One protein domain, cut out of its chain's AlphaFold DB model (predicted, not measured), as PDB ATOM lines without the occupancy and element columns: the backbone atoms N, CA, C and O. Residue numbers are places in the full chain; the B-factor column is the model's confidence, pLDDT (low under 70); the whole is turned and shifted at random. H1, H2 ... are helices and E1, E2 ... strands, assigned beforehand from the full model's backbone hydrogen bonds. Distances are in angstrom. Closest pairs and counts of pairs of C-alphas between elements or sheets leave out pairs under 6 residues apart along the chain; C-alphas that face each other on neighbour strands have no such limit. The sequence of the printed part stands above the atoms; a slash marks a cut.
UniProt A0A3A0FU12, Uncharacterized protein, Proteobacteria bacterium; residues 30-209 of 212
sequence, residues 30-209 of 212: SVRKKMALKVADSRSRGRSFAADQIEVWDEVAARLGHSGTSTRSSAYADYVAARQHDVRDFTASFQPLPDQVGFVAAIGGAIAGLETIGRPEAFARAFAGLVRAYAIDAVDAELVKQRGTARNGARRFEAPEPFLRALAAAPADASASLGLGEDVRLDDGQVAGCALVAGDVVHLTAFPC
ATOM      1  N   SER A  30       9.556  12.159 -42.764       71.31
ATOM      2  CA  SER A  30      10.406  11.122 -43.331       71.31
ATOM      3  C   SER A  30      11.590  11.671 -44.139       71.31
ATOM      4  O   SER A  30      12.685  11.115 -44.039       71.31
ATOM      5  N   VAL A  31      11.434  12.788 -44.865       69.56
ATOM      6  CA  VAL A  31      12.566  13.493 -45.500       69.56
ATOM      7  C   VAL A  31      13.505  14.046 -44.425       69.56
ATOM      8  O   VAL A  31      14.719  13.845 -44.497       69.56
ATOM      9  N   ARG A  32      12.955  14.669 -43.376       74.25
ATOM     10  CA  ARG A  32      13.737  15.174 -42.232       74.25
ATOM     11  C   ARG A  32      14.479  14.061 -41.484       74.25
ATOM     12  O   ARG A  32      15.658  14.225 -41.179       74.25
ATOM     13  N   LYS A  33      13.834  12.912 -41.275       75.00
ATOM     14  CA  LYS A  33      14.413  11.700 -40.686       75.00
ATOM     15  C   LYS A  33      15.607  11.206 -41.495       75.00
ATOM     16  O   LYS A  33      16.663  10.965 -40.922       75.00
ATOM     17  N   LYS A  34      15.477  11.083 -42.821       69.38
ATOM     18  CA  LYS A  34      16.597  10.641 -43.669       69.38
ATOM     19  C   LYS A  34      17.769  11.615 -43.623       69.38
ATOM     20  O   LYS A  34      18.901  11.161 -43.497       69.38
ATOM     21  N   MET A  35      17.513  12.925 -43.654       67.56
ATOM     22  CA  MET A  35      18.578  13.921 -43.481       67.56
ATOM     23  C   MET A  35      19.304  13.740 -42.142       67.56
ATOM     24  O   MET A  35      20.531  13.741 -42.118       67.56
ATOM     25  N   ALA A  36      18.568  13.532 -41.045       68.69
ATOM     26  CA  ALA A  36      19.162  13.301 -39.728       68.69
ATOM     27  C   ALA A  36      20.045  12.037 -39.697       68.69
ATOM     28  O   ALA A  36      21.185  12.105 -39.243       68.69
ATOM     29  N   LEU A  37      19.555  10.921 -40.248       67.50
ATOM     30  CA  LEU A  37      20.285   9.647 -40.313       67.50
ATOM     31  C   LEU A  37      21.543   9.725 -41.186       67.50
ATOM     32  O   LEU A  37      22.585   9.173 -40.846       67.50
ATOM     33  N   LYS A  38      21.463  10.414 -42.327       63.88
ATOM     34  CA  LYS A  38      22.576  10.499 -43.281       63.88
ATOM     35  C   LYS A  38      23.693  11.412 -42.796       63.88
ATOM     36  O   LYS A  38      24.858  11.061 -42.949       63.88
ATOM     37  N   VAL A  39      23.360  12.527 -42.139       61.94
ATOM     38  CA  VAL A  39      24.373  13.373 -41.486       61.94
ATOM     39  C   VAL A  39      25.141  12.584 -40.418       61.94
ATOM     40  O   VAL A  39      26.351  12.773 -40.281       61.94
ATOM     41  N   ALA A  40      24.474  11.677 -39.699       60.06
ATOM     42  CA  ALA A  40      25.135  10.809 -38.731       60.06
ATOM     43  C   ALA A  40      26.084   9.792 -39.408       60.06
ATOM     44  O   ALA A  40      27.259   9.707 -39.038       60.06
ATOM     45  N   ASP A  41      25.638   9.118 -40.478       56.28
ATOM     46  CA  ASP A  41      26.477   8.190 -41.259       56.28
ATOM     47  C   ASP A  41      27.699   8.893 -41.885       56.28
ATOM     48  O   ASP A  41      28.829   8.414 -41.763       56.28
ATOM     49  N   SER A  42      27.503  10.071 -42.486       57.25
ATOM     50  CA  SER A  42      28.556  10.860 -43.143       57.25
ATOM     51  C   SER A  42      29.673  11.267 -42.168       57.25
ATOM     52  O   SER A  42      30.858  11.099 -42.480       57.25
ATOM     53  N   ARG A  43      29.323  11.688 -40.939       56.41
ATOM     54  CA  ARG A  43      30.304  12.014 -39.882       56.41
ATOM     55  C   ARG A  43      31.050  10.790 -39.369       56.41
ATOM     56  O   ARG A  43      32.270  10.864 -39.240       56.41
ATOM     57  N   SER A  44      30.366   9.661 -39.147       56.97
ATOM     58  CA  SER A  44      31.040   8.421 -38.719       56.97
ATOM     59  C   SER A  44      32.089   7.938 -39.733       56.97
ATOM     60  O   SER A  44      33.065   7.285 -39.367       56.97
ATOM     61  N   ARG A  45      31.927   8.317 -41.011       55.81
ATOM     62  CA  ARG A  45      32.836   8.001 -42.124       55.81
ATOM     63  C   ARG A  45      33.802   9.134 -42.494       55.81
ATOM     64  O   ARG A  45      34.518   9.001 -43.485       55.81
ATOM     65  N   GLY A  46      33.823  10.239 -41.743       49.16
ATOM     66  CA  GLY A  46      34.722  11.377 -41.974       49.16
ATOM     67  C   GLY A  46      34.494  12.123 -43.297       49.16
ATOM     68  O   GLY A  46      35.434  12.709 -43.835       49.16
ATOM     69  N   ARG A  47      33.279  12.077 -43.861       48.66
ATOM     70  CA  ARG A  47      32.928  12.731 -45.134       48.66
ATOM     71  C   ARG A  47      32.324  14.124 -44.907       48.66
ATOM     72  O   ARG A  47      31.813  14.425 -43.831       48.66
ATOM     73  N   SER A  48      32.428  14.996 -45.916       42.59
ATOM     74  CA  SER A  48      31.836  16.340 -45.893       42.59
ATOM     75  C   SER A  48      30.345  16.310 -46.255       42.59
ATOM     76  O   SER A  48      29.895  15.445 -47.006       42.59
ATOM     77  N   PHE A  49      29.596  17.311 -45.785       39.69
ATOM     78  CA  PHE A  49      28.151  17.501 -46.014       39.69
ATOM     79  C   PHE A  49      27.722  17.549 -47.500       39.69
ATOM     80  O   PHE A  49      26.533  17.493 -47.813       39.69
ATOM     81  N   ALA A  50      28.668  17.705 -48.432       36.81
ATOM     82  CA  ALA A  50      28.399  17.937 -49.851       36.81
ATOM     83  C   ALA A  50      27.920  16.685 -50.615       36.81
ATOM     84  O   ALA A  50      27.239  16.820 -51.631       36.81
ATOM     85  N   ALA A  51      28.245  15.476 -50.140       32.41
ATOM     86  CA  ALA A  51      27.819  14.225 -50.779       32.41
ATOM     87  C   ALA A  51      26.345  13.866 -50.489       32.41
ATOM     88  O   ALA A  51      25.726  13.131 -51.257       32.41
ATOM     89  N   ASP A  52      25.770  14.430 -49.422       47.75
ATOM     90  CA  ASP A  52      24.476  14.031 -48.850       47.75
ATOM     91  C   ASP A  52      23.260  14.601 -49.594       47.75
ATOM     92  O   ASP A  52      22.126  14.185 -49.357       47.75
ATOM     93  N   GLN A  53      23.474  15.551 -50.510       41.34
ATOM     94  CA  GLN A  53      22.386  16.156 -51.272       41.34
ATOM     95  C   GLN A  53      21.751  15.126 -52.213       41.34
ATOM     96  O   GLN A  53      20.552  14.889 -52.115       41.34
ATOM     97  N   ILE A  54      22.533  14.479 -53.083       40.34
ATOM     98  CA  ILE A  54      22.044  13.649 -54.207       40.34
ATOM     99  C   ILE A  54      21.032  12.576 -53.758       40.34
ATOM    100  O   ILE A  54      20.007  12.401 -54.406       40.34
ATOM    101  N   GLU A  55      21.247  11.941 -52.607       43.84
ATOM    102  CA  GLU A  55      20.413  10.823 -52.142       43.84
ATOM    103  C   GLU A  55      19.119  11.269 -51.420       43.84
ATOM    104  O   GLU A  55      18.100  10.580 -51.482       43.84
ATOM    105  N   VAL A  56      19.102  12.456 -50.789       47.91
ATOM    106  CA  VAL A  56      17.854  13.095 -50.309       47.91
ATOM    107  C   VAL A  56      16.939  13.404 -51.498       47.91
ATOM    108  O   VAL A  56      15.717  13.255 -51.407       47.91
ATOM    109  N   TRP A  57      17.532  13.774 -52.635       51.00
ATOM    110  CA  TRP A  57      16.816  14.029 -53.884       51.00
ATOM    111  C   TRP A  57      16.334  12.749 -54.577       51.00
ATOM    112  O   TRP A  57      15.260  12.777 -55.176       51.00
ATOM    113  N   ASP A  58      17.062  11.636 -54.457       45.47
ATOM    114  CA  ASP A  58      16.639  10.331 -54.985       45.47
ATOM    115  C   ASP A  58      15.406   9.775 -54.252       45.47
ATOM    116  O   ASP A  58      14.544   9.160 -54.874       45.47
ATOM    117  N   GLU A  59      15.241  10.050 -52.954       50.53
ATOM    118  CA  GLU A  59      14.024   9.672 -52.218       50.53
ATOM    119  C   GLU A  59      12.820  10.548 -52.584       50.53
ATOM    120  O   GLU A  59      11.701  10.049 -52.731       50.53
ATOM    121  N   VAL A  60      13.038  11.857 -52.744       48.06
ATOM    122  CA  VAL A  60      12.014  12.755 -53.296       48.06
ATOM    123  C   VAL A  60      11.601  12.243 -54.682       48.06
ATOM    124  O   VAL A  60      10.410  12.134 -54.955       48.06
ATOM    125  N   ALA A  61      12.553  11.797 -55.511       42.91
ATOM    126  CA  ALA A  61      12.278  11.170 -56.803       42.91
ATOM    127  C   ALA A  61      11.540   9.817 -56.692       42.91
ATOM    128  O   ALA A  61      10.630   9.559 -57.481       42.91
ATOM    129  N   ALA A  62      11.861   8.980 -55.699       49.16
ATOM    130  CA  ALA A  62      11.165   7.718 -55.433       49.16
ATOM    131  C   ALA A  62       9.699   7.935 -55.006       49.16
ATOM    132  O   ALA A  62       8.827   7.150 -55.378       49.16
ATOM    133  N   ARG A  63       9.403   9.032 -54.292       49.19
ATOM    134  CA  ARG A  63       8.033   9.458 -53.938       49.19
ATOM    135  C   ARG A  63       7.271  10.098 -55.095       49.19
ATOM    136  O   ARG A  63       6.044  10.034 -55.125       49.19
ATOM    137  N   LEU A  64       7.993  10.703 -56.036       44.44
ATOM    138  CA  LEU A  64       7.447  11.418 -57.191       44.44
ATOM    139  C   LEU A  64       7.197  10.550 -58.425       44.44
ATOM    140  O   LEU A  64       6.710  11.092 -59.412       44.44
ATOM    141  N   GLY A  65       7.536   9.252 -58.387       38.28
ATOM    142  CA  GLY A  65       7.256   8.246 -59.422       38.28
ATOM    143  C   GLY A  65       6.861   8.810 -60.795       38.28
ATOM    144  O   GLY A  65       5.676   8.921 -61.084       38.28
ATOM    145  N   HIS A  66       7.846   9.152 -61.635       40.34
ATOM    146  CA  HIS A  66       7.647   9.592 -63.032       40.34
ATOM    147  C   HIS A  66       7.028  10.990 -63.282       40.34
ATOM    148  O   HIS A  66       6.299  11.178 -64.255       40.34
ATOM    149  N   SER A  67       7.374  12.031 -62.523       33.47
ATOM    150  CA  SER A  67       7.057  13.406 -62.950       33.47
ATOM    151  C   SER A  67       8.151  13.982 -63.867       33.47
ATOM    152  O   SER A  67       9.205  14.417 -63.404       33.47
ATOM    153  N   GLY A  68       7.905  13.990 -65.181       33.56
ATOM    154  CA  GLY A  68       8.746  14.625 -66.209       33.56
ATOM    155  C   GLY A  68       8.675  16.160 -66.212       33.56
ATOM    156  O   GLY A  68       8.418  16.761 -67.253       33.56
ATOM    157  N   THR A  69       8.859  16.800 -65.057       34.38
ATOM    158  CA  THR A  69       8.818  18.260 -64.889       34.38
ATOM    159  C   THR A  69      10.224  18.866 -64.835       34.38
ATOM    160  O   THR A  69      11.187  18.246 -64.387       34.38
ATOM    161  N   SER A  70      10.364  20.088 -65.360       38.97
ATOM    162  CA  SER A  70      11.657  20.687 -65.726       38.97
ATOM    163  C   SER A  70      12.497  21.233 -64.563       38.97
ATOM    164  O   SER A  70      13.641  21.616 -64.796       38.97
ATOM    165  N   THR A  71      12.014  21.211 -63.314       42.72
ATOM    166  CA  THR A  71      12.840  21.384 -62.103       42.72
ATOM    167  C   THR A  71      12.270  20.561 -60.937       42.72
ATOM    168  O   THR A  71      11.076  20.313 -60.853       42.72
ATOM    169  N   ARG A  72      13.133  20.064 -60.042       47.09
ATOM    170  CA  ARG A  72      12.767  19.055 -59.022       47.09
ATOM    171  C   ARG A  72      12.113  19.645 -57.762       47.09
ATOM    172  O   ARG A  72      11.365  18.946 -57.088       47.09
ATOM    173  N   SER A  73      12.343  20.930 -57.471       46.38
ATOM    174  CA  SER A  73      11.689  21.647 -56.364       46.38
ATOM    175  C   SER A  73      10.207  21.918 -56.637       46.38
ATOM    176  O   SER A  73       9.406  21.869 -55.709       46.38
ATOM    177  N   SER A  74       9.821  22.160 -57.898       50.56
ATOM    178  CA  SER A  74       8.404  22.291 -58.257       50.56
ATOM    179  C   SER A  74       7.663  20.965 -58.113       50.56
ATOM    180  O   SER A  74       6.514  20.963 -57.706       50.56
ATOM    181  N   ALA A  75       8.335  19.831 -58.322       59.22
ATOM    182  CA  ALA A  75       7.716  18.521 -58.158       59.22
ATOM    183  C   ALA A  75       7.339  18.205 -56.692       59.22
ATOM    184  O   ALA A  75       6.252  17.687 -56.446       59.22
ATOM    185  N   TYR A  76       8.182  18.550 -55.705       62.06
ATOM    186  CA  TYR A  76       7.808  18.413 -54.285       62.06
ATOM    187  C   TYR A  76       6.675  19.376 -53.898       62.06
ATOM    188  O   TYR A  76       5.760  18.993 -53.167       62.06
ATOM    189  N   ALA A  77       6.693  20.591 -54.447       64.94
ATOM    190  CA  ALA A  77       5.613  21.548 -54.253       64.94
ATOM    191  C   ALA A  77       4.278  21.046 -54.794       64.94
ATOM    192  O   ALA A  77       3.277  21.031 -54.078       64.94
ATOM    193  N   ASP A  78       4.279  20.515 -56.014       65.00
ATOM    194  CA  ASP A  78       3.111  19.896 -56.633       65.00
ATOM    195  C   ASP A  78       2.633  18.671 -55.830       65.00
ATOM    196  O   ASP A  78       1.432  18.459 -55.653       65.00
ATOM    197  N   TYR A  79       3.562  17.886 -55.272       68.81
ATOM    198  CA  TYR A  79       3.256  16.737 -54.417       68.81
ATOM    199  C   TYR A  79       2.521  17.124 -53.132       68.81
ATOM    200  O   TYR A  79       1.522  16.487 -52.771       68.81
ATOM    201  N   VAL A  80       3.017  18.153 -52.436       68.81
ATOM    202  CA  VAL A  80       2.377  18.689 -51.231       68.81
ATOM    203  C   VAL A  80       1.055  19.353 -51.606       68.81
ATOM    204  O   VAL A  80       0.055  19.130 -50.922       68.81
ATOM    205  N   ALA A  81       1.015  20.106 -52.711       74.38
ATOM    206  CA  ALA A  81      -0.182  20.751 -53.247       74.38
ATOM    207  C   ALA A  81      -1.318  19.755 -53.500       74.38
ATOM    208  O   ALA A  81      -2.442  19.990 -53.055       74.38
ATOM    209  N   ALA A  82      -1.016  18.603 -54.105       76.06
ATOM    210  CA  ALA A  82      -1.987  17.540 -54.364       76.06
ATOM    211  C   ALA A  82      -2.647  16.973 -53.091       76.06
ATOM    212  O   ALA A  82      -3.722  16.387 -53.172       76.06
ATOM    213  N   ARG A  83      -2.028  17.155 -51.916       74.75
ATOM    214  CA  ARG A  83      -2.501  16.660 -50.609       74.75
ATOM    215  C   ARG A  83      -2.980  17.767 -49.677       74.75
ATOM    216  O   ARG A  83      -3.330  17.494 -48.532       74.75
ATOM    217  N   GLN A  84      -2.980  19.023 -50.126       79.88
ATOM    218  CA  GLN A  84      -3.256  20.170 -49.256       79.88
ATOM    219  C   GLN A  84      -4.619  20.089 -48.571       79.88
ATOM    220  O   GLN A  84      -4.729  20.507 -47.422       79.88
ATOM    221  N   HIS A  85      -5.635  19.566 -49.260       82.19
ATOM    222  CA  HIS A  85      -6.974  19.408 -48.702       82.19
ATOM    223  C   HIS A  85      -6.977  18.426 -47.523       82.19
ATOM    224  O   HIS A  85      -7.310  18.814 -46.405       82.19
ATOM    225  N   ASP A  86      -6.511  17.199 -47.751       82.25
ATOM    226  CA  ASP A  86      -6.502  16.134 -46.743       82.25
ATOM    227  C   ASP A  86      -5.598  16.488 -45.561       82.25
ATOM    228  O   ASP A  86      -5.956  16.292 -44.401       82.25
ATOM    229  N   VAL A  87      -4.445  17.102 -45.841       84.69
ATOM    230  CA  VAL A  87      -3.532  17.603 -44.810       84.69
ATOM    231  C   VAL A  87      -4.178  18.729 -44.002       84.69
ATOM    232  O   VAL A  87      -4.046  18.758 -42.778       84.69
ATOM    233  N   ARG A  88      -4.878  19.675 -44.640       85.44
ATOM    234  CA  ARG A  88      -5.572  20.757 -43.923       85.44
ATOM    235  C   ARG A  88      -6.627  20.185 -42.980       85.44
ATOM    236  O   ARG A  88      -6.648  20.573 -41.817       85.44
ATOM    237  N   ASP A  89      -7.450  19.262 -43.457       84.12
ATOM    238  CA  ASP A  89      -8.523  18.673 -42.654       84.12
ATOM    239  C   ASP A  89      -7.966  17.830 -41.501       84.12
ATOM    240  O   ASP A  89      -8.425  17.954 -40.366       84.12
ATOM    241  N   PHE A  90      -6.900  17.064 -41.752       83.19
ATOM    242  CA  PHE A  90      -6.180  16.329 -40.713       83.19
ATOM    243  C   PHE A  90      -5.617  17.271 -39.638       83.19
ATOM    244  O   PHE A  90      -5.781  17.042 -38.440       83.19
ATOM    245  N   THR A  91      -4.960  18.356 -40.055       86.94
ATOM    246  CA  THR A  91      -4.296  19.286 -39.129       86.94
ATOM    247  C   THR A  91      -5.255  20.198 -38.364       86.94
ATOM    248  O   THR A  91      -4.891  20.666 -37.287       86.94
ATOM    249  N   ALA A  92      -6.483  20.411 -38.851       87.00
ATOM    250  CA  ALA A  92      -7.475  21.281 -38.212       87.00
ATOM    251  C   ALA A  92      -7.855  20.843 -36.786       87.00
ATOM    252  O   ALA A  92      -8.252  21.674 -35.969       87.00
ATOM    253  N   SER A  93      -7.693  19.556 -36.474       86.81
ATOM    254  CA  SER A  93      -8.012  18.987 -35.159       86.81
ATOM    255  C   SER A  93      -6.914  19.193 -34.109       86.81
ATOM    256  O   SER A  93      -7.117  18.865 -32.943       86.81
ATOM    257  N   PHE A  94      -5.748  19.723 -34.493       92.38
ATOM    258  CA  PHE A  94      -4.611  19.893 -33.592       92.38
ATOM    259  C   PHE A  94      -4.451  21.352 -33.176       92.38
ATOM    260  O   PHE A  94      -4.335  22.246 -34.013       92.38
ATOM    261  N   GLN A  95      -4.371  21.578 -31.869       93.44
ATOM    262  CA  GLN A  95      -4.032  22.865 -31.269       93.44
ATOM    263  C   GLN A  95      -2.902  22.654 -30.259       93.44
ATOM    264  O   GLN A  95      -2.897  21.619 -29.584       93.44
ATOM    265  N   PRO A  96      -1.945  23.592 -30.150       93.75
ATOM    266  CA  PRO A  96      -0.932  23.499 -29.117       93.75
ATOM    267  C   PRO A  96      -1.582  23.694 -27.742       93.75
ATOM    268  O   PRO A  96      -2.490  24.511 -27.581       93.75
ATOM    269  N   LEU A  97      -1.111  22.946 -26.748       95.44
ATOM    270  CA  LEU A  97      -1.533  23.128 -25.359       95.44
ATOM    271  C   LEU A  97      -0.815  24.336 -24.729       95.44
ATOM    272  O   LEU A  97       0.273  24.705 -25.188       95.44
ATOM    273  N   PRO A  98      -1.380  24.947 -23.667       94.75
ATOM    274  CA  PRO A  98      -0.664  25.940 -22.871       94.75
ATOM    275  C   PRO A  98       0.693  25.399 -22.408       94.75
ATOM    276  O   PRO A  98       0.796  24.236 -22.019       94.75
ATOM    277  N   ASP A  99       1.724  26.239 -22.501       95.75
ATOM    278  CA  ASP A  99       3.106  25.934 -22.101       95.75
ATOM    279  C   ASP A  99       3.743  24.713 -22.795       95.75
ATOM    280  O   ASP A  99       4.791  24.217 -22.378       95.75
ATOM    281  N   GLN A 100       3.149  24.235 -23.895       96.88
ATOM    282  CA  GLN A 100       3.700  23.126 -24.662       96.88
ATOM    283  C   GLN A 100       5.017  23.530 -25.331       96.88
ATOM    284  O   GLN A 100       5.095  24.529 -26.045       96.88
ATOM    285  N   VAL A 101       6.038  22.694 -25.145       97.06
ATOM    286  CA  VAL A 101       7.365  22.863 -25.758       97.06
ATOM    287  C   VAL A 101       7.709  21.760 -26.748       97.06
ATOM    288  O   VAL A 101       8.748  21.828 -27.391       97.06
ATOM    289  N   GLY A 102       6.874  20.731 -26.887       96.56
ATOM    290  CA  GLY A 102       7.179  19.600 -27.752       96.56
ATOM    291  C   GLY A 102       6.024  18.633 -27.959       96.56
ATOM    292  O   GLY A 102       4.974  18.737 -27.320       96.56
ATOM    293  N   PHE A 103       6.225  17.672 -28.855       97.19
ATOM    294  CA  PHE A 103       5.350  16.516 -29.027       97.19
ATOM    295  C   PHE A 103       6.135  15.291 -29.507       97.19
ATOM    296  O   PHE A 103       7.182  15.413 -30.142       97.19
ATOM    297  N   VAL A 104       5.572  14.108 -29.254       97.00
ATOM    298  CA  VAL A 104       5.925  12.862 -29.942       97.00
ATOM    299  C   VAL A 104       4.770  12.520 -30.874       97.00
ATOM    300  O   VAL A 104       3.619  12.497 -30.444       97.00
ATOM    301  N   ALA A 105       5.061  12.273 -32.145       95.06
ATOM    302  CA  ALA A 105       4.059  11.891 -33.131       95.06
ATOM    303  C   ALA A 105       4.150  10.400 -33.440       95.06
ATOM    304  O   ALA A 105       5.241   9.843 -33.576       95.06
ATOM    305  N   ALA A 106       2.989   9.770 -33.608       93.31
ATOM    306  CA  ALA A 106       2.861   8.398 -34.070       93.31
ATOM    307  C   ALA A 106       2.020   8.352 -35.350       93.31
ATOM    308  O   ALA A 106       0.995   9.025 -35.451       93.31
ATOM    309  N   ILE A 107       2.441   7.542 -36.320       90.12
ATOM    310  CA  ILE A 107       1.731   7.316 -37.583       90.12
ATOM    311  C   ILE A 107       1.479   5.819 -37.716       90.12
ATOM    312  O   ILE A 107       2.383   5.000 -37.559       90.12
ATOM    313  N   GLY A 108       0.221   5.448 -37.954       86.00
ATOM    314  CA  GLY A 108      -0.176   4.048 -38.102       86.00
ATOM    315  C   GLY A 108       0.055   3.179 -36.860       86.00
ATOM    316  O   GLY A 108       0.018   1.963 -36.995       86.00
ATOM    317  N   GLY A 109       0.277   3.761 -35.675       86.69
ATOM    318  CA  GLY A 109       0.575   3.044 -34.426       86.69
ATOM    319  C   GLY A 109       2.066   2.841 -34.137       86.69
ATOM    320  O   GLY A 109       2.405   2.054 -33.263       86.69
ATOM    321  N   ALA A 110       2.958   3.518 -34.864       90.88
ATOM    322  CA  ALA A 110       4.391   3.543 -34.576       90.88
ATOM    323  C   ALA A 110       4.882   4.982 -34.421       90.88
ATOM    324  O   ALA A 110       4.383   5.878 -35.105       90.88
ATOM    325  N   ILE A 111       5.872   5.209 -33.557       94.12
ATOM    326  CA  ILE A 111       6.490   6.526 -33.393       94.12
ATOM    327  C   ILE A 111       7.127   6.955 -34.718       94.12
ATOM    328  O   ILE A 111       7.908   6.220 -35.319       94.12
ATOM    329  N   ALA A 112       6.775   8.154 -35.172       92.50
ATOM    330  CA  ALA A 112       7.309   8.776 -36.376       92.50
ATOM    331  C   ALA A 112       8.439   9.760 -36.047       92.50
ATOM    332  O   ALA A 112       9.376   9.888 -36.832       92.50
ATOM    333  N   GLY A 113       8.374  10.422 -34.888       93.50
ATOM    334  CA  GLY A 113       9.398  11.361 -34.438       93.50
ATOM    335  C   GLY A 113       8.979  12.197 -33.232       93.50
ATOM    336  O   GLY A 113       7.858  12.086 -32.731       93.50
ATOM    337  N   LEU A 114       9.908  13.033 -32.783       96.06
ATOM    338  CA  LEU A 114       9.753  14.019 -31.723       96.06
ATOM    339  C   LEU A 114      10.216  15.385 -32.212       96.06
ATOM    340  O   LEU A 114      11.214  15.507 -32.926       96.06
ATOM    341  N   GLU A 115       9.502  16.413 -31.770       96.06
ATOM    342  CA  GLU A 115       9.867  17.812 -31.952       96.06
ATOM    343  C   GLU A 115       9.807  18.531 -30.613       96.06
ATOM    344  O   GLU A 115       8.815  18.405 -29.896       96.06
ATOM    345  N   THR A 116      10.820  19.341 -30.325       96.56
ATOM    346  CA  THR A 116      10.870  20.211 -29.150       96.56
ATOM    347  C   THR A 116      11.410  21.577 -29.547       96.56
ATOM    348  O   THR A 116      12.409  21.665 -30.250       96.56
ATOM    349  N   ILE A 117      10.784  22.650 -29.072       96.44
ATOM    350  CA  ILE A 117      11.292  24.025 -29.100       96.44
ATOM    351  C   ILE A 117      11.161  24.560 -27.675       96.44
ATOM    352  O   ILE A 117      10.049  24.674 -27.164       96.44
ATOM    353  N   GLY A 118      12.277  24.902 -27.028       92.44
ATOM    354  CA  GLY A 118      12.304  25.163 -25.580       92.44
ATOM    355  C   GLY A 118      11.563  26.418 -25.111       92.44
ATOM    356  O   GLY A 118      11.444  26.649 -23.913       92.44
ATOM    357  N   ARG A 119      11.049  27.238 -26.034       95.06
ATOM    358  CA  ARG A 119      10.206  28.401 -25.729       95.06
ATOM    359  C   ARG A 119       8.762  28.123 -26.153       95.06
ATOM    360  O   ARG A 119       8.541  28.010 -27.364       95.06
ATOM    361  N   PRO A 120       7.788  28.081 -25.224       95.31
ATOM    362  CA  PRO A 120       6.393  27.795 -25.556       95.31
ATOM    363  C   PRO A 120       5.812  28.709 -26.638       95.31
ATOM    364  O   PRO A 120       5.124  28.252 -27.546       95.31
ATOM    365  N   GLU A 121       6.148  30.000 -26.625       94.81
ATOM    366  CA  GLU A 121       5.640  30.956 -27.612       94.81
ATOM    367  C   GLU A 121       6.222  30.694 -29.003       94.81
ATOM    368  O   GLU A 121       5.557  30.906 -30.019       94.81
ATOM    369  N   ALA A 122       7.479  30.249 -29.073       93.06
ATOM    370  CA  ALA A 122       8.108  29.862 -30.330       93.06
ATOM    371  C   ALA A 122       7.558  28.525 -30.833       93.06
ATOM    372  O   ALA A 122       7.270  28.398 -32.024       93.06
ATOM    373  N   PHE A 123       7.350  27.569 -29.926       95.31
ATOM    374  CA  PHE A 123       6.726  26.294 -30.236       95.31
ATOM    375  C   PHE A 123       5.308  26.480 -30.786       95.31
ATOM    376  O   PHE A 123       5.015  25.986 -31.871       95.31
ATOM    377  N   ALA A 124       4.460  27.268 -30.119       94.75
ATOM    378  CA  ALA A 124       3.092  27.537 -30.558       94.75
ATOM    379  C   ALA A 124       3.036  28.137 -31.975       94.75
ATOM    380  O   ALA A 124       2.193  27.746 -32.781       94.75
ATOM    381  N   ARG A 125       3.978  29.030 -32.324       93.19
ATOM    382  CA  ARG A 125       4.099  29.577 -33.690       93.19
ATOM    383  C   ARG A 125       4.527  28.529 -34.721       93.19
ATOM    384  O   ARG A 125       4.083  28.591 -35.864       93.19
ATOM    385  N   ALA A 126       5.395  27.594 -34.341       90.75
ATOM    386  CA  ALA A 126       5.898  26.545 -35.227       90.75
ATOM    387  C   ALA A 126       4.958  25.331 -35.336       90.75
ATOM    388  O   ALA A 126       5.016  24.601 -36.327       90.75
ATOM    389  N   PHE A 127       4.081  25.126 -34.350       93.94
ATOM    390  CA  PHE A 127       3.276  23.918 -34.167       93.94
ATOM    391  C   PHE A 127       2.494  23.518 -35.419       93.94
ATOM    392  O   PHE A 127       2.612  22.389 -35.886       93.94
ATOM    393  N   ALA A 128       1.760  24.456 -36.024       91.31
ATOM    394  CA  ALA A 128       0.966  24.179 -37.221       91.31
ATOM    395  C   ALA A 128       1.826  23.737 -38.420       91.31
ATOM    396  O   ALA A 128       1.376  22.952 -39.252       91.31
ATOM    397  N   GLY A 129       3.061  24.240 -38.522       89.44
ATOM    398  CA  GLY A 129       4.024  23.796 -39.527       89.44
ATOM    399  C   GLY A 129       4.532  22.390 -39.222       89.44
ATOM    400  O   GLY A 129       4.484  21.523 -40.088       89.44
ATOM    401  N   LEU A 130       4.943  22.141 -37.977       91.62
ATOM    402  CA  LEU A 130       5.436  20.836 -37.540       91.62
ATOM    403  C   LEU A 130       4.379  19.747 -37.736       91.62
ATOM    404  O   LEU A 130       4.650  18.761 -38.408       91.62
ATOM    405  N   VAL A 131       3.151  19.950 -37.257       92.94
ATOM    406  CA  VAL A 131       2.054  18.984 -37.420       92.94
ATOM    407  C   VAL A 131       1.759  18.708 -38.899       92.94
ATOM    408  O   VAL A 131       1.530  17.560 -39.276       92.94
ATOM    409  N   ARG A 132       1.856  19.721 -39.771       90.44
ATOM    410  CA  ARG A 132       1.711  19.552 -41.226       90.44
ATOM    411  C   ARG A 132       2.770  18.617 -41.818       90.44
ATOM    412  O   ARG A 132       2.435  17.827 -42.696       90.44
ATOM    413  N   ALA A 133       4.010  18.661 -41.321       87.25
ATOM    414  CA  ALA A 133       5.086  17.755 -41.743       87.25
ATOM    415  C   ALA A 133       4.741  16.278 -41.493       87.25
ATOM    416  O   ALA A 133       5.047  15.415 -42.316       87.25
ATOM    417  N   TYR A 134       4.119  15.989 -40.348       91.69
ATOM    418  CA  TYR A 134       3.691  14.640 -39.970       91.69
ATOM    419  C   TYR A 134       2.403  14.236 -40.692       91.69
ATOM    420  O   TYR A 134       2.266  13.088 -41.102       91.69
ATOM    421  N   ALA A 135       1.485  15.181 -40.907       90.62
ATOM    422  CA  ALA A 135       0.233  14.940 -41.615       90.62
ATOM    423  C   ALA A 135       0.450  14.489 -43.069       90.62
ATOM    424  O   ALA A 135      -0.258  13.598 -43.525       90.62
ATOM    425  N   ILE A 136       1.442  15.051 -43.774       87.19
ATOM    426  CA  ILE A 136       1.803  14.609 -45.134       87.19
ATOM    427  C   ILE A 136       2.122  13.107 -45.132       87.19
ATOM    428  O   ILE A 136       1.500  12.345 -45.867       87.19
ATOM    429  N   ASP A 137       3.018  12.671 -44.243       85.69
ATOM    430  CA  ASP A 137       3.406  11.259 -44.153       85.69
ATOM    431  C   ASP A 137       2.257  10.361 -43.661       85.69
ATOM    432  O   ASP A 137       2.164   9.203 -44.067       85.69
ATOM    433  N   ALA A 138       1.365  10.873 -42.809       88.06
ATOM    434  CA  ALA A 138       0.202  10.127 -42.336       88.06
ATOM    435  C   ALA A 138      -0.819   9.866 -43.456       88.06
ATOM    436  O   ALA A 138      -1.303   8.742 -43.588       88.06
ATOM    437  N   VAL A 139      -1.103  10.879 -44.282       87.38
ATOM    438  CA  VAL A 139      -1.967  10.747 -45.467       87.38
ATOM    439  C   VAL A 139      -1.362   9.750 -46.457       87.38
ATOM    440  O   VAL A 139      -2.064   8.876 -46.963       87.38
ATOM    441  N   ASP A 140      -0.049   9.815 -46.685       83.31
ATOM    442  CA  ASP A 140       0.643   8.868 -47.564       83.31
ATOM    443  C   ASP A 140       0.583   7.427 -47.057       83.31
ATOM    444  O   ASP A 140       0.300   6.506 -47.829       83.31
ATOM    445  N   ALA A 141       0.821   7.223 -45.759       82.44
ATOM    446  CA  ALA A 141       0.744   5.905 -45.143       82.44
ATOM    447  C   ALA A 141      -0.657   5.289 -45.291       82.44
ATOM    448  O   ALA A 141      -0.781   4.097 -45.585       82.44
ATOM    449  N   GLU A 142      -1.707   6.099 -45.142       82.25
ATOM    450  CA  GLU A 142      -3.088   5.652 -45.318       82.25
ATOM    451  C   GLU A 142      -3.396   5.301 -46.785       82.25
ATOM    452  O   GLU A 142      -3.959   4.240 -47.053       82.25
ATOM    453  N   LEU A 143      -2.940   6.100 -47.754       78.56
ATOM    454  CA  LEU A 143      -3.099   5.792 -49.183       78.56
ATOM    455  C   LEU A 143      -2.395   4.484 -49.585       78.56
ATOM    456  O   LEU A 143      -2.943   3.685 -50.349       78.56
ATOM    457  N   VAL A 144      -1.186   4.237 -49.074       75.94
ATOM    458  CA  VAL A 144      -0.445   2.983 -49.311       75.94
ATOM    459  C   VAL A 144      -1.182   1.787 -48.705       75.94
ATOM    460  O   VAL A 144      -1.288   0.733 -49.341       75.94
ATOM    461  N   LYS A 145      -1.737   1.949 -47.499       77.75
ATOM    462  CA  LYS A 145      -2.546   0.922 -46.835       77.75
ATOM    463  C   LYS A 145      -3.806   0.588 -47.637       77.75
ATOM    464  O   LYS A 145      -4.077  -0.589 -47.858       77.75
ATOM    465  N   GLN A 146      -4.528   1.595 -48.127       77.12
ATOM    466  CA  GLN A 146      -5.731   1.413 -48.951       77.12
ATOM    467  C   GLN A 146      -5.443   0.698 -50.275       77.12
ATOM    468  O   GLN A 146      -6.258  -0.090 -50.746       77.12
ATOM    469  N   ARG A 147      -4.262   0.924 -50.861       79.19
ATOM    470  CA  ARG A 147      -3.810   0.238 -52.082       79.19
ATOM    471  C   ARG A 147      -3.343  -1.202 -51.843       79.19
ATOM    472  O   ARG A 147      -3.006  -1.886 -52.805       79.19
ATOM    473  N   GLY A 148      -3.294  -1.665 -50.590       69.69
ATOM    474  CA  GLY A 148      -2.847  -3.015 -50.240       69.69
ATOM    475  C   GLY A 148      -1.358  -3.266 -50.491       69.69
ATOM    476  O   GLY A 148      -0.919  -4.412 -50.483       69.69
ATOM    477  N   THR A 149      -0.566  -2.214 -50.717       64.44
ATOM    478  CA  THR A 149       0.878  -2.308 -50.996       64.44
ATOM    479  C   THR A 149       1.741  -2.030 -49.765       64.44
ATOM    480  O   THR A 149       2.968  -1.971 -49.866       64.44
ATOM    481  N   ALA A 150       1.119  -1.870 -48.592       62.16
ATOM    482  CA  ALA A 150       1.820  -1.659 -47.337       62.16
ATOM    483  C   ALA A 150       2.711  -2.864 -47.003       62.16
ATOM    484  O   ALA A 150       2.236  -3.973 -46.762       62.16
ATOM    485  N   ARG A 151       4.024  -2.634 -46.950       57.22
ATOM    486  CA  ARG A 151       4.949  -3.580 -46.325       57.22
ATOM    487  C   ARG A 151       4.788  -3.456 -44.812       57.22
ATOM    488  O   ARG A 151       4.931  -2.360 -44.273       57.22
ATOM    489  N   ASN A 152       4.533  -4.569 -44.125       53.31
ATOM    490  CA  ASN A 152       4.648  -4.648 -42.666       53.31
ATOM    491  C   ASN A 152       6.135  -4.600 -42.283       53.31
ATOM    492  O   ASN A 152       6.740  -5.617 -41.958       53.31
ATOM    493  N   GLY A 153       6.743  -3.418 -42.386       56.25
ATOM    494  CA  GLY A 153       8.038  -3.159 -41.773       56.25
ATOM    495  C   GLY A 153       7.903  -3.275 -40.258       56.25
ATOM    496  O   GLY A 153       6.900  -2.838 -39.684       56.25
ATOM    497  N   ALA A 154       8.884  -3.894 -39.611       58.94
ATOM    498  CA  ALA A 154       8.863  -4.048 -38.169       58.94
ATOM    499  C   ALA A 154       8.924  -2.664 -37.498       58.94
ATOM    500  O   ALA A 154       9.820  -1.856 -37.755       58.94
ATOM    501  N   ARG A 155       7.923  -2.372 -36.668       70.75
ATOM    502  CA  ARG A 155       7.778  -1.093 -35.971       70.75
ATOM    503  C   ARG A 155       8.699  -1.105 -34.762       70.75
ATOM    504  O   ARG A 155       8.525  -1.932 -33.876       70.75
ATOM    505  N   ARG A 156       9.687  -0.210 -34.725       79.88
ATOM    506  CA  ARG A 156      10.669  -0.209 -33.629       79.88
ATOM    507  C   ARG A 156      10.075   0.272 -32.304       79.88
ATOM    508  O   ARG A 156      10.352  -0.314 -31.266       79.88
ATOM    509  N   PHE A 157       9.253   1.321 -32.341       89.50
ATOM    510  CA  PHE A 157       8.606   1.869 -31.151       89.50
ATOM    511  C   PHE A 157       7.117   2.080 -31.411       89.50
ATOM    512  O   PHE A 157       6.746   2.781 -32.352       89.50
ATOM    513  N   GLU A 158       6.276   1.501 -30.559       91.25
ATOM    514  CA  GLU A 158       4.808   1.625 -30.624       91.25
ATOM    515  C   GLU A 158       4.243   2.547 -29.531       91.25
ATOM    516  O   GLU A 158       3.081   2.940 -29.580       91.25
ATOM    517  N   ALA A 159       5.083   2.938 -28.570       93.19
ATOM    518  CA  ALA A 159       4.744   3.825 -27.465       93.19
ATOM    519  C   ALA A 159       5.834   4.900 -27.288       93.19
ATOM    520  O   ALA A 159       6.996   4.657 -27.647       93.19
ATOM    521  N   PRO A 160       5.495   6.088 -26.757       95.38
ATOM    522  CA  PRO A 160       6.452   7.178 -26.600       95.38
ATOM    523  C   PRO A 160       7.500   6.897 -25.517       95.38
ATOM    524  O   PRO A 160       8.652   7.282 -25.679       95.38
ATOM    525  N   GLU A 161       7.162   6.201 -24.431       96.06
ATOM    526  CA  GLU A 161       8.057   6.030 -23.283       96.06
ATOM    527  C   GLU A 161       9.326   5.225 -23.618       96.06
ATOM    528  O   GLU A 161      10.412   5.659 -23.228       96.06
ATOM    529  N   PRO A 162       9.265   4.088 -24.345       94.88
ATOM    530  CA  PRO A 162      10.469   3.393 -24.800       94.88
ATOM    531  C   PRO A 162      11.331   4.239 -25.744       94.88
ATOM    532  O   PRO A 162      12.553   4.221 -25.621       94.88
ATOM    533  N   PHE A 163      10.706   5.006 -26.642       95.56
ATOM    534  CA  PHE A 163      11.418   5.895 -27.561       95.56
ATOM    535  C   PHE A 163      12.144   7.019 -26.811       95.56
ATOM    536  O   PHE A 163      13.322   7.265 -27.054       95.56
ATOM    537  N   LEU A 164      11.475   7.656 -25.848       95.81
ATOM    538  CA  LEU A 164      12.065   8.701 -25.010       95.81
ATOM    539  C   LEU A 164      13.208   8.164 -24.142       95.81
ATOM    540  O   LEU A 164      14.221   8.839 -23.991       95.81
ATOM    541  N   ARG A 165      13.079   6.943 -23.604       95.94
ATOM    542  CA  ARG A 165      14.172   6.287 -22.870       95.94
ATOM    543  C   ARG A 165      15.382   6.018 -23.759       95.94
ATOM    544  O   ARG A 165      16.496   6.282 -23.325       95.94
ATOM    545  N   ALA A 166      15.167   5.525 -24.979       94.38
ATOM    546  CA  ALA A 166      16.249   5.325 -25.941       94.38
ATOM    547  C   ALA A 166      16.927   6.659 -26.292       94.38
ATOM    548  O   ALA A 166      18.144   6.765 -26.219       94.38
ATOM    549  N   LEU A 167      16.140   7.706 -26.558       94.06
ATOM    550  CA  LEU A 167      16.658   9.044 -26.850       94.06
ATOM    551  C   LEU A 167      17.473   9.641 -25.698       94.06
ATOM    552  O   LEU A 167      18.510  10.245 -25.946       94.06
ATOM    553  N   ALA A 168      17.034   9.455 -24.454       94.00
ATOM    554  CA  ALA A 168      17.759   9.933 -23.277       94.00
ATOM    555  C   ALA A 168      19.067   9.162 -23.014       94.00
ATOM    556  O   ALA A 168      19.964   9.692 -22.364       94.00
ATOM    557  N   ALA A 169      19.164   7.917 -23.489       94.69
ATOM    558  CA  ALA A 169      20.344   7.067 -23.348       94.69
ATOM    559  C   ALA A 169      21.305   7.150 -24.549       94.69
ATOM    560  O   ALA A 169      22.431   6.660 -24.455       94.69
ATOM    561  N   ALA A 170      20.867   7.734 -25.668       93.50
ATOM    562  CA  ALA A 170      21.656   7.819 -26.887       93.50
ATOM    563  C   ALA A 170      22.921   8.672 -26.670       93.50
ATOM    564  O   ALA A 170      22.838   9.741 -26.054       93.50
ATOM    565  N   PRO A 171      24.089   8.246 -27.189       91.56
ATOM    566  CA  PRO A 171      25.293   9.064 -27.188       91.56
ATOM    567  C   PRO A 171      25.041  10.435 -27.822       91.56
ATOM    568  O   PRO A 171      24.437  10.532 -28.891       91.56
ATOM    569  N   ALA A 172      25.532  11.480 -27.157       91.19
ATOM    570  CA  ALA A 172      25.438  12.859 -27.611       91.19
ATOM    571  C   ALA A 172      26.827  13.381 -28.003       91.19
ATOM    572  O   ALA A 172      27.719  13.457 -27.158       91.19
ATOM    573  N   ASP A 173      27.003  13.753 -29.270       88.06
ATOM    574  CA  ASP A 173      28.195  14.450 -29.765       88.06
ATOM    575  C   ASP A 173      27.880  15.943 -29.912       88.06
ATOM    576  O   ASP A 173      26.985  16.320 -30.674       88.06
ATOM    577  N   ALA A 174      28.580  16.787 -29.156       88.50
ATOM    578  CA  ALA A 174      28.377  18.231 -29.131       88.50
ATOM    579  C   ALA A 174      29.526  18.948 -29.844       88.50
ATOM    580  O   ALA A 174      30.704  18.661 -29.630       88.50
ATOM    581  N   SER A 175      29.183  19.926 -30.679       81.62
ATOM    582  CA  SER A 175      30.156  20.776 -31.363       81.62
ATOM    583  C   SER A 175      29.692  22.225 -31.380       81.62
ATOM    584  O   SER A 175      28.493  22.497 -31.358       81.62
ATOM    585  N   ALA A 176      30.637  23.166 -31.424       76.94
ATOM    586  CA  ALA A 176      30.302  24.581 -31.516       76.94
ATOM    587  C   ALA A 176      29.443  24.845 -32.760       76.94
ATOM    588  O   ALA A 176      29.800  24.425 -33.867       76.94
ATOM    589  N   SER A 177      28.328  25.553 -32.577       76.75
ATOM    590  CA  SER A 177      27.512  25.981 -33.707       76.75
ATOM    591  C   SER A 177      28.208  27.101 -34.490       76.75
ATOM    592  O   SER A 177      29.110  27.775 -33.996       76.75
ATOM    593  N   LEU A 178      27.757  27.349 -35.724       70.44
ATOM    594  CA  LEU A 178      28.194  28.510 -36.515       70.44
ATOM    595  C   LEU A 178      27.767  29.849 -35.888       70.44
ATOM    596  O   LEU A 178      28.306  30.897 -36.245       70.44
ATOM    597  N   GLY A 179      26.760  29.811 -35.013       74.88
ATOM    598  CA  GLY A 179      26.253  30.955 -34.267       74.88
ATOM    599  C   GLY A 179      26.454  30.796 -32.762       74.88
ATOM    600  O   GLY A 179      27.517  30.409 -32.289       74.88
ATOM    601  N   LEU A 180      25.418  31.133 -31.997       79.12
ATOM    602  CA  LEU A 180      25.405  30.957 -30.547       79.12
ATOM    603  C   LEU A 180      25.008  29.525 -30.184       79.12
ATOM    604  O   LEU A 180      24.021  29.012 -30.708       79.12
ATOM    605  N   GLY A 181      25.723  28.945 -29.220       89.69
ATOM    606  CA  GLY A 181      25.411  27.638 -28.652       89.69
ATOM    607  C   GLY A 181      26.151  26.477 -29.311       89.69
ATOM    608  O   GLY A 181      27.155  26.650 -30.006       89.69
ATOM    609  N   GLU A 182      25.638  25.283 -29.059       86.88
ATOM    610  CA  GLU A 182      26.214  24.010 -29.466       86.88
ATOM    611  C   GLU A 182      25.207  23.230 -30.306       86.88
ATOM    612  O   GLU A 182      24.032  23.100 -29.949       86.88
ATOM    613  N   ASP A 183      25.685  22.699 -31.425       84.56
ATOM    614  CA  ASP A 183      24.970  21.708 -32.209       84.56
ATOM    615  C   ASP A 183      25.266  20.326 -31.616       84.56
ATOM    616  O   ASP A 183      26.403  19.844 -31.658       84.56
ATOM    617  N   VAL A 184      24.230  19.687 -31.075       87.06
ATOM    618  CA  VAL A 184      24.273  18.347 -30.481       87.06
ATOM    619  C   VAL A 184      23.680  17.339 -31.457       87.06
ATOM    620  O   VAL A 184      22.617  17.566 -32.044       87.06
ATOM    621  N   ARG A 185      24.345  16.201 -31.630       87.50
ATOM    622  CA  ARG A 185      23.881  15.069 -32.437       87.50
ATOM    623  C   ARG A 185      23.672  13.857 -31.548       87.50
ATOM    624  O   ARG A 185      24.498  13.583 -30.690       87.50
ATOM    625  N   LEU A 186      22.564  13.159 -31.771       88.50
ATOM    626  CA  LEU A 186      22.163  11.967 -31.031       88.50
ATOM    627  C   LEU A 186      22.084  10.816 -32.029       88.50
ATOM    628  O   LEU A 186      21.366  10.953 -33.020       88.50
ATOM    629  N   ASP A 187      22.805   9.724 -31.795       88.25
ATOM    630  CA  ASP A 187      22.708   8.500 -32.601       88.25
ATOM    631  C   ASP A 187      23.194   7.282 -31.805       88.25
ATOM    632  O   ASP A 187      24.292   7.293 -31.247       88.25
ATOM    633  N   ASP A 188      22.384   6.226 -31.766       85.62
ATOM    634  CA  ASP A 188      22.740   4.915 -31.208       85.62
ATOM    635  C   ASP A 188      22.333   3.737 -32.123       85.62
ATOM    636  O   ASP A 188      22.314   2.579 -31.698       85.62
ATOM    637  N   GLY A 189      21.949   4.015 -33.374       85.31
ATOM    638  CA  GLY A 189      21.386   3.036 -34.309       85.31
ATOM    639  C   GLY A 189      19.920   2.650 -34.046       85.31
ATOM    640  O   GLY A 189      19.275   2.072 -34.930       85.31
ATOM    641  N   GLN A 190      19.350   2.993 -32.885       89.31
ATOM    642  CA  GLN A 190      17.921   2.864 -32.568       89.31
ATOM    643  C   GLN A 190      17.164   4.163 -32.811       89.31
ATOM    644  O   GLN A 190      16.042   4.135 -33.330       89.31
ATOM    645  N   VAL A 191      17.783   5.283 -32.461       91.12
ATOM    646  CA  VAL A 191      17.278   6.641 -32.640       91.12
ATOM    647  C   VAL A 191      18.359   7.519 -33.255       91.12
ATOM    648  O   VAL A 191      19.546   7.287 -33.052       91.12
ATOM    649  N   ALA A 192      17.936   8.545 -33.986       89.81
ATOM    650  CA  ALA A 192      18.818   9.584 -34.492       89.81
ATOM    651  C   ALA A 192      18.154  10.952 -34.359       89.81
ATOM    652  O   ALA A 192      16.951  11.098 -34.589       89.81
ATOM    653  N   GLY A 193      18.928  11.973 -34.018       88.06
ATOM    654  CA  GLY A 193      18.400  13.308 -33.798       88.06
ATOM    655  C   GLY A 193      19.463  14.391 -33.758       88.06
ATOM    656  O   GLY A 193      20.669  14.145 -33.828       88.06
ATOM    657  N   CYS A 194      18.992  15.624 -33.650       88.62
ATOM    658  CA  CYS A 194      19.850  16.773 -33.436       88.62
ATOM    659  C   CYS A 194      19.163  17.838 -32.600       88.62
ATOM    660  O   CYS A 194      17.951  18.037 -32.717       88.62
ATOM    661  N   ALA A 195      19.961  18.549 -31.814       89.62
ATOM    662  CA  ALA A 195      19.524  19.686 -31.034       89.62
ATOM    663  C   ALA A 195      20.456  20.880 -31.216       89.62
ATOM    664  O   ALA A 195      21.647  20.715 -31.464       89.62
ATOM    665  N   LEU A 196      19.896  22.070 -31.036       90.50
ATOM    666  CA  LEU A 196      20.643  23.291 -30.776       90.50
ATOM    667  C   LEU A 196      20.466  23.640 -29.299       90.50
ATOM    668  O   LEU A 196      19.329  23.775 -28.832       90.50
ATOM    669  N   VAL A 197      21.571  23.803 -28.577       91.75
ATOM    670  CA  VAL A 197      21.579  24.112 -27.141       91.75
ATOM    671  C   VAL A 197      22.311  25.428 -26.906       91.75
ATOM    672  O   VAL A 197      23.437  25.610 -27.350       91.75
ATOM    673  N   ALA A 198      21.678  26.362 -26.197       91.38
ATOM    674  CA  ALA A 198      22.278  27.634 -25.803       91.38
ATOM    675  C   ALA A 198      21.853  27.958 -24.365       91.38
ATOM    676  O   ALA A 198      20.866  28.658 -24.138       91.38
ATOM    677  N   GLY A 199      22.567  27.381 -23.391       90.38
ATOM    678  CA  GLY A 199      22.143  27.321 -21.986       90.38
ATOM    679  C   GLY A 199      21.034  26.286 -21.776       90.38
ATOM    680  O   GLY A 199      21.240  25.310 -21.065       90.38
ATOM    681  N   ASP A 200      19.919  26.460 -22.487       91.19
ATOM    682  CA  ASP A 200      18.794  25.527 -22.566       91.19
ATOM    683  C   ASP A 200      18.625  24.978 -23.995       91.19
ATOM    684  O   ASP A 200      19.202  25.494 -24.960       91.19
ATOM    685  N   VAL A 201      17.796  23.940 -24.157       92.00
ATOM    686  CA  VAL A 201      17.433  23.401 -25.479       92.00
ATOM    687  C   VAL A 201      16.648  24.452 -26.264       92.00
ATOM    688  O   VAL A 201      15.527  24.806 -25.905       92.00
ATOM    689  N   VAL A 202      17.204  24.922 -27.379       92.75
ATOM    690  CA  VAL A 202      16.526  25.851 -28.293       92.75
ATOM    691  C   VAL A 202      15.564  25.083 -29.194       92.75
ATOM    692  O   VAL A 202      14.382  25.419 -29.276       92.75
ATOM    693  N   HIS A 203      16.058  24.024 -29.836       93.69
ATOM    694  CA  HIS A 203      15.272  23.073 -30.621       93.69
ATOM    695  C   HIS A 203      15.905  21.687 -30.532       93.69
ATOM    696  O   HIS A 203      17.124  21.577 -30.451       93.69
ATOM    697  N   LEU A 204      15.080  20.645 -30.549       92.88
ATOM    698  CA  LEU A 204      15.481  19.249 -30.677       92.88
ATOM    699  C   LEU A 204      14.498  18.560 -31.625       92.88
ATOM    700  O   LEU A 204      13.283  18.709 -31.501       92.88
ATOM    701  N   THR A 205      15.025  17.768 -32.547       94.69
ATOM    702  CA  THR A 205      14.238  16.843 -33.363       94.69
ATOM    703  C   THR A 205      14.892  15.473 -33.328       94.69
ATOM    704  O   THR A 205      16.119  15.367 -33.388       94.69
ATOM    705  N   ALA A 206      14.085  14.428 -33.192       93.62
ATOM    706  CA  ALA A 206      14.575  13.063 -33.102       93.62
ATOM    707  C   ALA A 206      13.619  12.090 -33.780       93.62
ATOM    708  O   ALA A 206      12.403  12.268 -33.763       93.62
ATOM    709  N   PHE A 207      14.176  11.030 -34.348       92.06
ATOM    710  CA  PHE A 207      13.453  10.044 -35.130       92.06
ATOM    711  C   PHE A 207      13.928   8.640 -34.770       92.06
ATOM    712  O   PHE A 207      15.108   8.442 -34.478       92.06
ATOM    713  N   PRO A 208      13.048   7.633 -34.827       91.31
ATOM    714  CA  PRO A 208      13.480   6.254 -34.688       91.31
ATOM    715  C   PRO A 208      14.170   5.779 -35.966       91.31
ATOM    716  O   PRO A 208      13.629   5.939 -37.061       91.31
ATOM    717  N   CYS A 209      15.340   5.162 -35.847       85.81
ATOM    718  CA  CYS A 209      16.011   4.485 -36.953       85.81
ATOM    719  C   CYS A 209      15.183   3.260 -37.387       85.81
ATOM    720  O   CYS A 209      14.469   2.667 -36.574       85.81
TER     721      CYS A 209
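AT A GLANCE: This is residues 30 to 209 of the 212 residues of an uncharacterized protein of Proteobacteria bacterium (UniProt A0A3A0FU12). A twisted six-stranded sheet forms the core, with H1 crossing one face, the long H5 covering E1 and E2 on that same face, and H6 crossing the other: three layers, helices on both faces of a sheet. H2 folds back on H1, and H3 and H4 lead round to H5, on which H4 packs. The printed part has 180 residues with six named helices and six named strands, in the order H1 H2 H3 H4 E1 E2 H5 H6 E3 E4 E5 E6. The sheet's order is E1 - E2 - E6 - E5 - E4 - E3, all antiparallel, and the class is mixed. The whole is compact, with a radius of gyration of the C-alphas of 17.1 A and spans of 45 by 42 by 32 A.

HOW THE PARTS SIT: H1, residues 30 to 44, and H2, residues 49 to 63, form a helical hairpin at a shallow tilt of 31 degrees; their closest C-alphas, Lys 38 and Asp 52, are 6.9 A apart. H3, residues 72 to 81, is close to H2 but not clearly touching, with closest C-alphas Val 60 and Tyr 76 at 7.1 A. H4, residues 84 to 91, touches residues 128 to 139 alone of H5, residues 120 to 146; the closest C-alphas, Val 87 and Ala 135, are 5.6 A apart. E1, residues 102 to 107, and E2, residues 110 to 117, are a hairpin, with N 103 and O 115 at 2.9 A. H5 is over both at a height of 8.7 A over the sheet. H6, residues 160 to 169, is on the opposite face at 8.9 A, across the strands. E3, residues 172 to 176, E4, 182 to 187, E5, 191 to 198, and E6, 200 to 208, are a meander, each strand the antiparallel neighbour of the one before; N 173 and O 185 are 2.9 A apart, N 184 and O 195 2.8 A, N 194 and O 205 2.9 A. E6 also pairs with E2, N 114 and O 206 at 2.8 A. H1 runs across the strands at 8.8 A, on the same face as H5. Every O i to N i+4 pair is within hydrogen-bond range in H1, H3, H4 and H6, against 7 of 11 in H2 and 20 of 23 in H5.

IN THESE COORDINATES: H1 begins at C-alpha 30 (10.406, 11.122, -43.331) and is 21.3 A long; H2 is 23.1 A. H5, 37.3 A, has a kink of 44 degrees near residue 127. E6, 23.4 A, bends by 62 degrees at residue 203 and ends at C-alpha 208 (13.480, 6.254, -34.688).

THE WHOLE: The farthest C-alphas, Gly 148 and Gly 199, are 48.4 A apart. The printed part has no cut; the link from H5 to H6, 13 residues, is long. Mean pLDDT of the printed part is 77.6, with residues 31, 34 to 80 and 148 to 154 under 70.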